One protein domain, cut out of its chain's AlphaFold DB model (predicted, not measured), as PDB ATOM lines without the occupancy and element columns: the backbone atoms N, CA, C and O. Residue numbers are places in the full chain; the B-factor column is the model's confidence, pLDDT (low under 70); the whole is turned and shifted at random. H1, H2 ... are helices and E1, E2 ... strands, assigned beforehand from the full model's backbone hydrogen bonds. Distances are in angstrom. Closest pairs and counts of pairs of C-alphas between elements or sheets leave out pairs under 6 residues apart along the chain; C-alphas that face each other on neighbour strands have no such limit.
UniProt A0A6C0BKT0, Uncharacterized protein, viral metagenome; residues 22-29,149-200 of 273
ATOM      1  N   CYS A  22     130.238  89.288  88.023       90.88
ATOM      2  CA  CYS A  22     129.188  90.240  88.348       90.88
ATOM      3  C   CYS A  22     127.959  90.018  87.463       90.88
ATOM      4  O   CYS A  22     128.060  89.640  86.297       90.88
ATOM      5  N   LEU A  23     126.775  90.240  88.035       90.62
ATOM      6  CA  LEU A  23     125.534  90.307  87.271       90.62
ATOM      7  C   LEU A  23     125.178  91.769  87.033       90.62
ATOM      8  O   LEU A  23     125.038  92.543  87.985       90.62
ATOM      9  N   LEU A  24     125.000  92.134  85.771       90.56
ATOM     10  CA  LEU A  24     124.720  93.495  85.330       90.56
ATOM     11  C   LEU A  24     123.355  93.553  84.643       90.56
ATOM     12  O   LEU A  24     122.949  92.629  83.941       90.56
ATOM     13  N   SER A  25     122.641  94.656  84.828       88.50
ATOM     14  CA  SER A  25     121.490  95.014  84.000       88.50
ATOM     15  C   SER A  25     121.696  96.419  83.464       88.50
ATOM     16  O   SER A  25     121.976  97.339  84.237       88.50
ATOM     17  N   PHE A  26     121.518  96.579  82.159       87.25
ATOM     18  CA  PHE A  26     121.559  97.877  81.504       87.25
ATOM     19  C   PHE A  26     120.141  98.422  81.339       87.25
ATOM     20  O   PHE A  26     119.196  97.685  81.055       87.25
ATOM     21  N   LEU A  27     120.013  99.730  81.520       80.44
ATOM     22  CA  LEU A  27     118.860 100.512  81.106       80.44
ATOM     23  C   LEU A  27     119.355 101.483  80.036       80.44
ATOM     24  O   LEU A  27     119.943 102.515  80.361       80.44
ATOM     25  N   SER A  28     119.157 101.126  78.766       73.88
ATOM     26  CA  SER A  28     119.487 102.004  77.644       73.88
ATOM     27  C   SER A  28     118.210 102.584  77.031       73.88
ATOM     28  O   SER A  28     117.378 101.827  76.521       73.88
ATOM     29  N   PRO A  29     118.035 103.915  77.052       68.69
ATOM     30  CA  PRO A  29     116.892 104.566  76.423       68.69
ATOM     31  C   PRO A  29     116.974 104.576  74.886       68.69
ATOM     32  O   PRO A  29     115.991 104.905  74.232       68.69
ATOM     33  N   THR A 149     116.397 110.291  79.829       63.28
ATOM     34  CA  THR A 149     117.381 109.980  78.774       63.28
ATOM     35  C   THR A 149     118.692 109.419  79.332       63.28
ATOM     36  O   THR A 149     119.706 109.373  78.636       63.28
ATOM     37  N   VAL A 150     118.717 109.081  80.621       69.50
ATOM     38  CA  VAL A 150     119.929 108.674  81.331       69.50
ATOM     39  C   VAL A 150     120.147 107.186  81.115       69.50
ATOM     40  O   VAL A 150     119.239 106.381  81.318       69.50
ATOM     41  N   ARG A 151     121.370 106.817  80.727       76.75
ATOM     42  CA  ARG A 151     121.771 105.413  80.692       76.75
ATOM     43  C   ARG A 151     122.007 104.932  82.118       76.75
ATOM     44  O   ARG A 151     122.760 105.552  82.867       76.75
ATOM     45  N   GLY A 152     121.363 103.836  82.491       81.88
ATOM     46  CA  GLY A 152     121.527 103.212  83.797       81.88
ATOM     47  C   GLY A 152     122.360 101.941  83.702       81.88
ATOM     48  O   GLY A 152     122.111 101.098  82.843       81.88
ATOM     49  N   LEU A 153     123.303 101.775  84.626       86.81
ATOM     50  CA  LEU A 153     123.954 100.497  84.901       86.81
ATOM     51  C   LEU A 153     123.575 100.068  86.316       86.81
ATOM     52  O   LEU A 153     123.795 100.809  87.274       86.81
ATOM     53  N   LYS A 154     123.019  98.866  86.457       89.25
ATOM     54  CA  LYS A 154     122.697  98.282  87.758       89.25
ATOM     55  C   LYS A 154     123.526  97.029  87.990       89.25
ATOM     56  O   LYS A 154     123.333  96.023  87.310       89.25
ATOM     57  N   VAL A 155     124.381  97.071  89.009       90.31
ATOM     58  CA  VAL A 155     125.068  95.884  89.533       90.31
ATOM     59  C   VAL A 155     124.085  95.122  90.426       90.31
ATOM     60  O   VAL A 155     123.629  95.631  91.448       90.31
ATOM     61  N   ARG A 156     123.691  93.916  90.008       87.50
ATOM     62  CA  ARG A 156     122.698  93.061  90.691       87.50
ATOM     63  C   ARG A 156     123.328  92.162  91.758       87.50
ATOM     64  O   ARG A 156     122.616  91.651  92.621       87.50
ATOM     65  N   GLY A 157     124.638  91.953  91.689       88.94
ATOM     66  CA  GLY A 157     125.397  91.146  92.636       88.94
ATOM     67  C   GLY A 157     126.761  90.759  92.083       88.94
ATOM     68  O   GLY A 157     126.996  90.861  90.878       88.94
ATOM     69  N   ILE A 158     127.637  90.319  92.981       91.56
ATOM     70  CA  ILE A 158     128.986  89.843  92.677       91.56
ATOM     71  C   ILE A 158     129.137  88.460  93.316       91.56
ATOM     72  O   ILE A 158     128.683  88.247  94.441       91.56
ATOM     73  N   PHE A 159     129.733  87.526  92.582       92.31
ATOM     74  CA  PHE A 159     129.834  86.115  92.923       92.31
ATOM     75  C   PHE A 159     131.257  85.598  92.714       92.31
ATOM     76  O   PHE A 159     132.042  86.126  91.920       92.31
ATOM     77  N   SER A 160     131.574  84.526  93.432       89.25
ATOM     78  CA  SER A 160     132.895  83.898  93.405       89.25
ATOM     79  C   SER A 160     133.055  82.882  92.269       89.25
ATOM     80  O   SER A 160     134.156  82.709  91.751       89.25
ATOM     81  N   SER A 161     131.956  82.234  91.868       90.50
ATOM     82  CA  SER A 161     131.917  81.146  90.888       90.50
ATOM     83  C   SER A 161     130.867  81.404  89.808       90.50
ATOM     84  O   SER A 161     129.788  81.930  90.090       90.50
ATOM     85  N   GLN A 162     131.162  80.973  88.580       87.94
ATOM     86  CA  GLN A 162     130.263  81.104  87.435       87.94
ATOM     87  C   GLN A 162     128.931  80.375  87.668       87.94
ATOM     88  O   GLN A 162     127.866  80.948  87.457       87.94
ATOM     89  N   GLY A 163     128.973  79.141  88.183       88.12
ATOM     90  CA  GLY A 163     127.759  78.350  88.410       88.12
ATOM     91  C   GLY A 163     126.824  78.960  89.463       88.12
ATOM     92  O   GLY A 163     125.602  78.855  89.359       88.12
ATOM     93  N   GLU A 164     127.381  79.654  90.461       89.50
ATOM     94  CA  GLU A 164     126.588  80.398  91.445       89.50
ATOM     95  C   GLU A 164     125.888  81.598  90.791       89.50
ATOM     96  O   GLU A 164     124.694  81.826  91.018       89.50
ATOM     97  N   ALA A 165     126.609  82.333  89.939       88.56
ATOM     98  CA  ALA A 165     126.071  83.469  89.204       88.56
ATOM     99  C   ALA A 165     124.940  83.051  88.246       88.56
ATOM    100  O   ALA A 165     123.906  83.716  88.210       88.56
ATOM    101  N   GLU A 166     125.079  81.919  87.551       88.25
ATOM    102  CA  GLU A 166     124.050  81.347  86.665       88.25
ATOM    103  C   GLU A 166     122.792  80.901  87.429       88.25
ATOM    104  O   GLU A 166     121.659  81.170  87.022       88.25
ATOM    105  N   ALA A 167     122.949  80.254  88.588       89.19
ATOM    106  CA  ALA A 167     121.800  79.871  89.408       89.19
ATOM    107  C   ALA A 167     121.041  81.108  89.930       89.19
ATOM    108  O   ALA A 167     119.804  81.132  89.995       89.19
ATOM    109  N   ARG A 168     121.780  82.165  90.294       89.12
ATOM    110  CA  ARG A 168     121.215  83.434  90.766       89.12
ATOM    111  C   ARG A 168     120.581  84.243  89.638       89.12
ATOM    112  O   ARG A 168     119.522  84.824  89.882       89.12
ATOM    113  N   SER A 169     121.154  84.249  88.434       87.75
ATOM    114  CA  SER A 169     120.583  84.936  87.271       87.75
ATOM    115  C   SER A 169     119.231  84.328  86.894       87.75
ATOM    116  O   SER A 169     118.258  85.071  86.791       87.75
ATOM    117  N   LYS A 170     119.111  82.992  86.859       87.81
ATOM    118  CA  LYS A 170     117.836  82.285  86.618       87.81
ATOM    119  C   LYS A 170     116.768  82.644  87.645       87.81
ATOM    120  O   LYS A 170     115.611  82.879  87.301       87.81
ATOM    121  N   LYS A 171     117.145  82.735  88.925       89.19
ATOM    122  CA  LYS A 171     116.219  83.166  89.985       89.19
ATOM    123  C   LYS A 171     115.773  84.620  89.799       89.19
ATOM    124  O   LYS A 171     114.607  84.923  90.036       89.19
ATOM    125  N   MET A 172     116.679  85.510  89.394       87.19
ATOM    126  CA  MET A 172     116.367  86.923  89.157       87.19
ATOM    127  C   MET A 172     115.529  87.142  87.899       87.19
ATOM    128  O   MET A 172     114.621  87.961  87.943       87.19
ATOM    129  N   GLN A 173     115.763  86.380  86.834       86.88
ATOM    130  CA  GLN A 173     115.002  86.457  85.585       86.88
ATOM    131  C   GLN A 173     113.522  86.102  85.786       86.88
ATOM    132  O   GLN A 173     112.647  86.684  85.158       86.88
ATOM    133  N   ARG A 174     113.220  85.198  86.732       85.06
ATOM    134  CA  ARG A 174     111.836  84.898  87.141       85.06
ATOM    135  C   ARG A 174     111.156  86.057  87.874       85.06
ATOM    136  O   ARG A 174     109.935  86.142  87.851       85.06
ATOM    137  N   MET A 175     111.921  86.900  88.570       86.06
ATOM    138  CA  MET A 175     111.387  88.061  89.295       86.06
ATOM    139  C   MET A 175     111.292  89.305  88.405       86.06
ATOM    140  O   MET A 175     110.388  90.114  88.586       86.06
ATOM    141  N   ASP A 176     112.233  89.474  87.476       82.62
ATOM    142  CA  ASP A 176     112.347  90.624  86.580       82.62
ATOM    143  C   ASP A 176     112.379  90.132  85.132       82.62
ATOM    144  O   ASP A 176     113.431  89.781  84.601       82.62
ATOM    145  N   THR A 177     111.202  90.077  84.510       80.19
ATOM    146  CA  THR A 177     111.018  89.581  83.137       80.19
ATOM    147  C   THR A 177     111.335  90.628  82.072       80.19
ATOM    148  O   THR A 177     111.397  90.301  80.891       80.19
ATOM    149  N   LEU A 178     111.474  91.896  82.465       80.62
ATOM    150  CA  LEU A 178     111.631  93.025  81.545       80.62
ATOM    151  C   LEU A 178     113.090  93.281  81.170       80.62
ATOM    152  O   LEU A 178     113.360  93.745  80.065       80.62
ATOM    153  N   HIS A 179     114.027  93.004  82.078       82.06
ATOM    154  CA  HIS A 179     115.428  93.367  81.891       82.06
ATOM    155  C   HIS A 179     116.299  92.151  81.601       82.06
ATOM    156  O   HIS A 179     116.255  91.144  82.307       82.06
ATOM    157  N   ASN A 180     117.180  92.298  80.613       86.62
ATOM    158  CA  ASN A 180     118.238  91.326  80.370       86.62
ATOM    159  C   ASN A 180     119.264  91.370  81.513       86.62
ATOM    160  O   ASN A 180     119.616  92.440  82.029       86.62
ATOM    161  N   ILE A 181     119.740  90.190  81.908       88.88
ATOM    162  CA  ILE A 181     120.772  90.019  82.928       88.88
ATOM    163  C   ILE A 181     122.030  89.533  82.222       88.88
ATOM    164  O   ILE A 181     122.020  88.481  81.589       88.88
ATOM    165  N   PHE A 182     123.103  90.300  82.350       89.44
ATOM    166  CA  PHE A 182     124.396  90.009  81.752       89.44
ATOM    167  C   PHE A 182     125.355  89.490  82.817       89.44
ATOM    168  O   PHE A 182     125.364  89.989  83.944       89.44
ATOM    169  N   LEU A 183     126.159  88.496  82.450       89.06
ATOM    170  CA  LEU A 183     127.262  87.993  83.260       89.06
ATOM    171  C   LEU A 183     128.550  88.673  82.790       89.06
ATOM    172  O   LEU A 183     128.910  88.558  81.621       89.06
ATOM    173  N   GLY A 184     129.220  89.386  83.689       88.88
ATOM    174  CA  GLY A 184     130.512  90.018  83.445       88.88
ATOM    175  C   GLY A 184     131.596  89.427  84.340       88.88
ATOM    176  O   GLY A 184     131.317  89.014  85.466       88.88
ATOM    177  N   GLU A 185     132.831  89.396  83.854       87.94
ATOM    178  CA  GLU A 185     134.001  89.079  84.674       87.94
ATOM    179  C   GLU A 185     134.549  90.367  85.296       87.94
ATOM    180  O   GLU A 185     134.641  91.403  84.637       87.94
ATOM    181  N   VAL A 186     134.866  90.321  86.589       87.50
ATOM    182  CA  VAL A 186     135.389  91.473  87.332       87.50
ATOM    183  C   VAL A 186     136.846  91.706  86.933       87.50
ATOM    184  O   VAL A 186     137.633  90.765  86.908       87.50
ATOM    185  N   GLY A 187     137.195  92.961  86.646       81.88
ATOM    186  CA  GLY A 187     138.552  93.365  86.265       81.88
ATOM    187  C   GLY A 187     138.842  93.310  84.765       81.88
ATOM    188  O   GLY A 187     139.942  93.669  84.366       81.88
ATOM    189  N   LYS A 188     137.865  92.918  83.935       83.50
ATOM    190  CA  LYS A 188     137.992  92.897  82.471       83.50
ATOM    191  C   LYS A 188     137.127  93.952  81.800       83.50
ATOM    192  O   LYS A 188     136.044  94.301  82.276       83.50
ATOM    193  N   TRP A 189     137.578  94.399  80.634       82.62
ATOM    194  CA  TRP A 189     136.807  95.276  79.761       82.62
ATOM    195  C   TRP A 189     135.588  94.561  79.169       82.62
ATOM    196  O   TRP A 189     135.700  93.497  78.559       82.62
ATOM    197  N   LEU A 190     134.410  95.170  79.323       84.06
ATOM    198  CA  LEU A 190     133.142  94.664  78.793       84.06
ATOM    199  C   LEU A 190     132.517  95.692  77.836       84.06
ATOM    200  O   LEU A 190     132.572  96.893  78.118       84.06
ATOM    201  N   PRO A 191     131.898  95.250  76.725       83.75
ATOM    202  CA  PRO A 191     131.166  96.143  75.835       83.75
ATOM    203  C   PRO A 191     129.953  96.754  76.551       83.75
ATOM    204  O   PRO A 191     129.334  96.133  77.417       83.75
ATOM    205  N   TRP A 192     129.609  97.986  76.183       82.25
ATOM    206  CA  TRP A 192     128.478  98.711  76.761       82.25
ATOM    207  C   TRP A 192     127.145  98.256  76.142       82.25
ATOM    208  O   TRP A 192     126.983  98.381  74.934       82.25
ATOM    209  N   ASP A 193     126.198  97.785  76.970       83.25
ATOM    210  CA  ASP A 193     124.863  97.277  76.574       83.25
ATOM    211  C   ASP A 193     124.873  96.427  75.281       83.25
ATOM    212  O   ASP A 193     124.249  96.806  74.284       83.25
ATOM    213  N   PRO A 194     125.600  95.290  75.259       83.88
ATOM    214  CA  PRO A 194     125.688  94.456  74.068       83.88
ATOM    215  C   PRO A 194     124.308  93.910  73.686       83.88
ATOM    216  O   PRO A 194     123.495  93.539  74.544       83.88
ATOM    217  N   ALA A 195     124.039  93.816  72.383       80.56
ATOM    218  CA  ALA A 195     122.815  93.181  71.920       80.56
ATOM    219  C   ALA A 195     122.817  91.697  72.343       80.56
ATOM    220  O   ALA A 195     123.859  91.047  72.242       80.56
ATOM    221  N   PRO A 196     121.676  91.113  72.771       78.00
ATOM    222  CA  PRO A 196     121.637  89.717  73.213       78.00
ATOM    223  C   PRO A 196     122.239  88.739  72.200       78.00
ATOM    224  O   PRO A 196     122.901  87.790  72.598       78.00
ATOM    225  N   THR A 197     122.075  89.015  70.903       77.81
ATOM    226  CA  THR A 197     122.599  88.213  69.789       77.81
ATOM    227  C   THR A 197     124.127  88.161  69.726       77.81
ATOM    228  O   THR A 197     124.678  87.165  69.266       77.81
ATOM    229  N   GLU A 198     124.817  89.209  70.174       75.88
ATOM    230  CA  GLU A 198     126.283  89.320  70.110       75.88
ATOM    231  C   GLU A 198     126.973  88.570  71.258       75.88
ATOM    232  O   GLU A 198     128.176  88.310  71.211       75.88
ATOM    233  N   VAL A 199     126.212  88.181  72.283       79.00
ATOM    234  CA  VAL A 199     126.723  87.417  73.419       79.00
ATOM    235  C   VAL A 199     126.832  85.941  73.031       79.00
ATOM    236  O   VAL A 199     125.887  85.338  72.520       79.00
ATOM    237  N   SER A 200     127.995  85.341  73.293       69.81
ATOM    238  CA  SER A 200     128.321  83.958  72.917       69.81
ATOM    239  C   SER A 200     127.414  82.916  73.583       69.81
ATOM    240  O   SER A 200     126.922  82.002  72.913       69.81
TER     241      SER A 200
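What this domain is: This is residues 22 to 29 and 149 to 200 of the 273 residues of an uncharacterized protein of viral metagenome (UniProt A0A6C0BKT0). A small sheet of three antiparallel strands, E2, E1 and E3 side by side in that order, has one helix, H1, over one face. After E3 the last stretch, residues 186 to 200, has no named element and loops out past the E3 edge of the sheet. The printed part has 60 residues, with one named helix and three named strands in the order E1, E2, H1, E3, and its class is mixed, helices and strands. It is compact, with a radius of gyration of the C-alphas of 11.5 A, and spans 33 by 28 by 21 A along its three main axes.

Where its parts are: E1 is residues 22 to 27, 16.3 A from first to last C-alpha, and begins at C-alpha 22, at (129.188, 90.240, 88.348). After the cut comes E2, residues 152 to 159, the longest strand by residues, at 21.1 A. H1 is residues 162 to 175, 20.2 A long, and begins at C-alpha 162, at (130.263, 81.104, 87.435). E3 is residues 182 to 185, 10.1 A long, and ends at C-alpha 185, at (134.001, 89.079, 84.674).

How they stand to each other: E1 is the inner strand, and E2 and E3 are edge strands. E2 and E1 are antiparallel at 165 degrees, with N 25 and O 154 2.9 A apart and N 152 and O 27 2.9 A apart, within hydrogen-bond range. E1 and E3 are antiparallel at 135 degrees, with N 24 and O 182 and also N 182 and O 24 at 2.8 A, within hydrogen-bond range. The sheet is only just strongly twisted, its C-alphas lying up to 4.1 A off the best plane. H1 is on the sheet, over E2 and E1, at a height over the sheet of 9.2 A. On the local plane its line and that of E1 stand at 28 degrees, and it only just runs along the strands. The closest C-alphas of H1 and E2 are those of Ala 165 and Phe 159, 5.9 A apart; those of H1 and E1 are Ala 165 and Leu 23, 7.1 A apart. E2, H1 and E3 make a split strand-helix-strand unit, two strands running the same way with E1 between them in the sheet, and its crossover is right-handed. In H1, 9 of 10 O i to N i+4 pairs are within hydrogen-bond range.

The domain as a whole: The two C-alphas farthest apart are those of Thr 149 and Gly 163, at 34.7 A. Residues 30 to 148 are not printed, and C-alphas 29 and 149 are 5.9 A apart across that cut, in the link from E1 to E2. The link from E2 to H1 is tight and that from H1 to E3 is short. The mean pLDDT of the printed part is 84.5, and residue 29, residues 149 to 150 and residue 200 are under 70.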